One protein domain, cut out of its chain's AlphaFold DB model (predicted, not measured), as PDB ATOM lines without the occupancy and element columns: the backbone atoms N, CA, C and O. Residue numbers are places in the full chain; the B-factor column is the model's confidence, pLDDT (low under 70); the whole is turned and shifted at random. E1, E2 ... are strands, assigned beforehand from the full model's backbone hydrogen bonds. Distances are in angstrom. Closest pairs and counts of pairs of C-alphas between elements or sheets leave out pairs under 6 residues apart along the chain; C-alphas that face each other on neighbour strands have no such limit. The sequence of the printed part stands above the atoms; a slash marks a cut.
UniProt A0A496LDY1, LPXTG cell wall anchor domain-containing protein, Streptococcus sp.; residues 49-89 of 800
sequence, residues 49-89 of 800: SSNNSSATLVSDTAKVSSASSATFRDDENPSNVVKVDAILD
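What this domain is: This is residues 49 to 89 of the 800 residues of the protein "LPXTG cell wall anchor domain-containing protein" of Streptococcus sp. (UniProt A0A496LDY1). With little regular structure, this is a two-stranded hairpin, E1 and E2, that reaches to one end, and a wide loop of residues 49 to 69 with no named element. After E2 the strand E3 turns off at 77 degrees and pairs briefly with residues 57 to 58 of that loop. The printed part has 41 residues, 11 of them in E1, E2 and E3; the class is all strand. It is elongated, 34 by 18 by 12 A, and only just loose, close to compact, with a radius of gyration of the C-alphas of 11.0 A.

Where its parts are: Start at C-alpha 49, (218.863, 218.199, 250.948). At C-alpha 70, (218.663, 215.750, 254.613), E1 begins and runs 9.8 A to residue 73. E2, residues 81 to 84, is 10.2 A long. E3, residues 86 to 88, ends at C-alpha 88, (218.713, 204.985, 254.068).

How they stand to each other: Look at hairpin E1 and E2, antiparallel at 166 degrees: N 70 and O 84 are 2.8 A apart, within hydrogen-bond range. E2 and E3 meet only through their tight link. E3 pairs with no named strand.

The domain as a whole: The C-alphas farthest apart, of Ala 62 and Glu 76, are 35.1 A apart. The printed part has no cut, and no printed residue has a pLDDT under 70.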
ATOM      1  N   SER A  49     217.426 218.418 250.826       81.88
ATOM      2  CA  SER A  49     218.863 218.199 250.948       81.88
ATOM      3  C   SER A  49     219.629 219.488 251.274       81.88
ATOM      4  O   SER A  49     219.073 220.587 251.218       81.88
ATOM      5  N   SER A  50     220.921 219.386 251.607       70.44
ATOM      6  CA  SER A  50     221.773 220.542 251.967       70.44
ATOM      7  C   SER A  50     221.841 221.654 250.913       70.44
ATOM      8  O   SER A  50     221.986 222.828 251.250       70.44
ATOM      9  N   ASN A  51     221.701 221.301 249.639       71.81
ATOM     10  CA  ASN A  51     221.632 222.218 248.499       71.81
ATOM     11  C   ASN A  51     220.196 222.692 248.173       71.81
ATOM     12  O   ASN A  51     219.979 223.266 247.106       71.81
ATOM     13  N   ASN A  52     219.224 222.464 249.067       75.75
ATOM     14  CA  ASN A  52     217.797 222.761 248.894       75.75
ATOM     15  C   ASN A  52     217.136 222.059 247.686       75.75
ATOM     16  O   ASN A  52     216.190 222.595 247.106       75.75
ATOM     17  N   SER A  53     217.618 220.876 247.288       77.81
ATOM     18  CA  SER A  53     216.896 219.990 246.361       77.81
ATOM     19  C   SER A  53     216.074 218.936 247.115       77.81
ATOM     20  O   SER A  53     216.129 218.868 248.340       77.81
ATOM     21  N   SER A  54     215.288 218.124 246.402       79.00
ATOM     22  CA  SER A  54     214.583 216.985 247.005       79.00
ATOM     23  C   SER A  54     215.587 215.993 247.593       79.00
ATOM     24  O   SER A  54     216.530 215.594 246.905       79.00
ATOM     25  N   ALA A  55     215.391 215.599 248.853       89.62
ATOM     26  CA  ALA A  55     216.252 214.611 249.489       89.62
ATOM     27  C   ALA A  55     216.145 213.251 248.784       89.62
ATOM     28  O   ALA A  55     215.064 212.836 248.356       89.62
ATOM     29  N   THR A  56     217.275 212.551 248.680       90.19
ATOM     30  CA  THR A  56     217.370 211.248 248.012       90.19
ATOM     31  C   THR A  56     217.666 210.149 249.021       90.19
ATOM     32  O   THR A  56     218.352 210.378 250.015       90.19
ATOM     33  N   LEU A  57     217.125 208.961 248.756       95.12
ATOM     34  CA  LEU A  57     217.441 207.760 249.515       95.12
ATOM     35  C   LEU A  57     218.803 207.221 249.079       95.12
ATOM     36  O   LEU A  57     219.151 207.249 247.897       95.12
ATOM     37  N   VAL A  58     219.566 206.738 250.050       96.00
ATOM     38  CA  VAL A  58     220.914 206.214 249.862       96.00
ATOM     39  C   VAL A  58     220.868 204.693 249.902       96.00
ATOM     40  O   VAL A  58     220.401 204.121 250.883       96.00
ATOM     41  N   SER A  59     221.383 204.053 248.851       94.62
ATOM     42  CA  SER A  59     221.401 202.592 248.691       94.62
ATOM     43  C   SER A  59     222.699 201.909 249.147       94.62
ATOM     44  O   SER A  59     222.738 200.687 249.259       94.62
ATOM     45  N   ASP A  60     223.764 202.672 249.415       94.19
ATOM     46  CA  ASP A  60     225.060 202.173 249.892       94.19
ATOM     47  C   ASP A  60     225.662 203.162 250.897       94.19
ATOM     48  O   ASP A  60     225.745 204.355 250.622       94.19
ATOM     49  N   THR A  61     226.100 202.667 252.055       94.69
ATOM     50  CA  THR A  61     226.669 203.463 253.154       94.69
ATOM     51  C   THR A  61     228.200 203.497 253.156       94.69
ATOM     52  O   THR A  61     228.806 204.049 254.071       94.69
ATOM     53  N   ALA A  62     228.866 202.893 252.166       90.69
ATOM     54  CA  ALA A  62     230.324 202.796 252.141       90.69
ATOM     55  C   ALA A  62     231.036 204.122 251.821       90.69
ATOM     56  O   ALA A  62     232.131 204.354 252.336       90.69
ATOM     57  N   LYS A  63     230.462 204.964 250.951       92.75
ATOM     58  CA  LYS A  63     231.043 206.257 250.543       92.75
ATOM     59  C   LYS A  63     229.958 207.201 250.015       92.75
ATOM     60  O   LYS A  63     229.681 207.232 248.817       92.75
ATOM     61  N   VAL A  64     229.346 207.965 250.914       94.31
ATOM     62  CA  VAL A  64     228.198 208.847 250.646       94.31
ATOM     63  C   VAL A  64     228.630 210.300 250.778       94.31
ATOM     64  O   VAL A  64     229.225 210.680 251.781       94.31
ATOM     65  N   SER A  65     228.372 211.117 249.758       93.50
ATOM     66  CA  SER A  65     228.694 212.552 249.801       93.50
ATOM     67  C   SER A  65     227.736 213.294 250.735       93.50
ATOM     68  O   SER A  65     226.549 212.977 250.798       93.50
ATOM     69  N   SER A  66     228.221 214.351 251.379       92.44
ATOM     70  CA  SER A  66     227.440 215.298 252.190       92.44
ATOM     71  C   SER A  66     226.286 215.972 251.428       92.44
ATOM     72  O   SER A  66     225.364 216.522 252.039       92.44
ATOM     73  N   ALA A  67     226.261 215.896 250.092       91.50
ATOM     74  CA  ALA A  67     225.112 216.297 249.278       91.50
ATOM     75  C   ALA A  67     223.851 215.442 249.534       91.50
ATOM     76  O   ALA A  67     222.742 215.911 249.281       91.50
ATOM     77  N   SER A  68     224.011 214.218 250.051       94.06
ATOM     78  CA  SER A  68     222.915 213.322 250.449       94.06
ATOM     79  C   SER A  68     222.320 213.643 251.822       94.06
ATOM     80  O   SER A  68     221.319 213.033 252.200       94.06
ATOM     81  N   SER A  69     222.892 214.608 252.551       94.69
ATOM     82  CA  SER A  69     222.320 215.068 253.817       94.69
ATOM     83  C   SER A  69     220.907 215.596 253.623       94.69
ATOM     84  O   SER A  69     220.575 216.171 252.585       94.69
ATOM     85  N   ALA A  70     220.071 215.412 254.640       94.94
ATOM     86  CA  ALA A  70     218.663 215.750 254.613       94.94
ATOM     87  C   ALA A  70     218.249 216.526 255.863       94.94
ATOM     88  O   ALA A  70     218.715 216.284 256.979       94.94
ATOM     89  N   THR A  71     217.338 217.475 255.670       95.50
ATOM     90  CA  THR A  71     216.731 218.264 256.738       95.50
ATOM     91  C   THR A  71     215.230 218.016 256.760       95.50
ATOM     92  O   THR A  71     214.509 218.420 255.852       95.50
ATOM     93  N   PHE A  72     214.762 217.410 257.846       94.75
ATOM     94  CA  PHE A  72     213.350 217.288 258.176       94.75
ATOM     95  C   PHE A  72     212.920 218.512 258.977       94.75
ATOM     96  O   PHE A  72     213.556 218.870 259.976       94.75
ATOM     97  N   ARG A  73     211.837 219.156 258.554       93.62
ATOM     98  CA  ARG A  73     211.274 220.333 259.215       93.62
ATOM     99  C   ARG A  73     209.799 220.085 259.458       93.62
ATOM    100  O   ARG A  73     209.077 219.823 258.512       93.62
ATOM    101  N   ASP A  74     209.386 220.155 260.715       93.50
ATOM    102  CA  ASP A  74     207.996 219.918 261.095       93.50
ATOM    103  C   ASP A  74     207.068 220.990 260.496       93.50
ATOM    104  O   ASP A  74     207.360 222.188 260.589       93.50
ATOM    105  N   ASP A  75     205.963 220.561 259.883       90.00
ATOM    106  CA  ASP A  75     205.001 221.461 259.236       90.00
ATOM    107  C   ASP A  75     204.219 222.327 260.235       90.00
ATOM    108  O   ASP A  75     203.878 223.472 259.932       90.00
ATOM    109  N   GLU A  76     203.914 221.808 261.426       89.94
ATOM    110  CA  GLU A  76     203.132 222.525 262.443       89.94
ATOM    111  C   GLU A  76     204.023 223.414 263.314       89.94
ATOM    112  O   GLU A  76     203.608 224.483 263.769       89.94
ATOM    113  N   ASN A  77     205.277 223.008 263.511       88.56
ATOM    114  CA  ASN A  77     206.288 223.760 264.231       88.56
ATOM    115  C   ASN A  77     207.601 223.853 263.428       88.56
ATOM    116  O   ASN A  77     208.552 223.136 263.737       88.56
ATOM    117  N   PRO A  78     207.741 224.821 262.499       87.25
ATOM    118  CA  PRO A  78     208.910 224.944 261.612       87.25
ATOM    119  C   PRO A  78     210.273 225.145 262.300       87.25
ATOM    120  O   PRO A  78     211.320 225.095 261.640       87.25
ATOM    121  N   SER A  79     210.273 225.416 263.612       89.00
ATOM    122  CA  SER A  79     211.474 225.484 264.453       89.00
ATOM    123  C   SER A  79     211.960 224.105 264.925       89.00
ATOM    124  O   SER A  79     213.138 223.945 265.254       89.00
ATOM    125  N   ASN A  80     211.084 223.096 264.921       92.69
ATOM    126  CA  ASN A  80     211.437 221.711 265.183       92.69
ATOM    127  C   ASN A  80     212.060 221.103 263.919       92.69
ATOM    128  O   ASN A  80     211.389 220.858 262.919       92.69
ATOM    129  N   VAL A  81     213.379 220.923 263.963       93.94
ATOM    130  CA  VAL A  81     214.193 220.468 262.834       93.94
ATOM    131  C   VAL A  81     215.069 219.299 263.273       93.94
ATOM    132  O   VAL A  81     215.650 219.334 264.370       93.94
ATOM    133  N   VAL A  82     215.188 218.306 262.391       96.38
ATOM    134  CA  VAL A  82     216.150 217.201 262.471       96.38
ATOM    135  C   VAL A  82     216.992 217.199 261.200       96.38
ATOM    136  O   VAL A  82     216.454 217.287 260.099       96.38
ATOM    137  N   LYS A  83     218.312 217.121 261.356       95.12
ATOM    138  CA  LYS A  83     219.266 216.999 260.253       95.12
ATOM    139  C   LYS A  83     219.966 215.656 260.353       95.12
ATOM    140  O   LYS A  83     220.288 215.243 261.465       95.12
ATOM    141  N   VAL A  84     220.161 215.018 259.209       96.81
ATOM    142  CA  VAL A  84     220.897 213.762 259.074       96.81
ATOM    143  C   VAL A  84     221.816 213.829 257.860       96.81
ATOM    144  O   VAL A  84     221.503 214.535 256.900       96.81
ATOM    145  N   ASP A  85     222.910 213.079 257.874       95.88
ATOM    146  CA  ASP A  85     223.882 213.008 256.774       95.88
ATOM    147  C   ASP A  85     223.400 212.110 255.630       95.88
ATOM    148  O   ASP A  85     223.786 212.307 254.479       95.88
ATOM    149  N   ALA A  86     222.495 211.171 255.921       96.38
ATOM    150  CA  ALA A  86     221.827 210.350 254.916       96.38
ATOM    151  C   ALA A  86     220.440 209.862 255.363       96.38
ATOM    152  O   ALA A  86     220.158 209.700 256.552       96.38
ATOM    153  N   ILE A  87     219.582 209.546 254.393       97.25
ATOM    154  CA  ILE A  87     218.366 208.753 254.605       97.25
ATOM    155  C   ILE A  87     218.578 207.417 253.900       97.25
ATOM    156  O   ILE A  87     218.860 207.400 252.704       97.25
ATOM    157  N   LEU A  88     218.475 206.311 254.631       97.12
ATOM    158  CA  LEU A  88     218.713 204.985 254.068       97.12
ATOM    159  C   LEU A  88     217.480 204.488 253.309       97.12
ATOM    160  O   LEU A  88     216.349 204.645 253.781       97.12
ATOM    161  N   ASP A  89     217.713 203.886 252.143       95.50
ATOM    162  CA  ASP A  89     216.679 203.162 251.404       95.50
ATOM    163  C   ASP A  89     216.291 201.856 252.126       95.50
ATOM    164  O   ASP A  89     216.952 201.423 253.079       95.50
TER     165      ASP A  89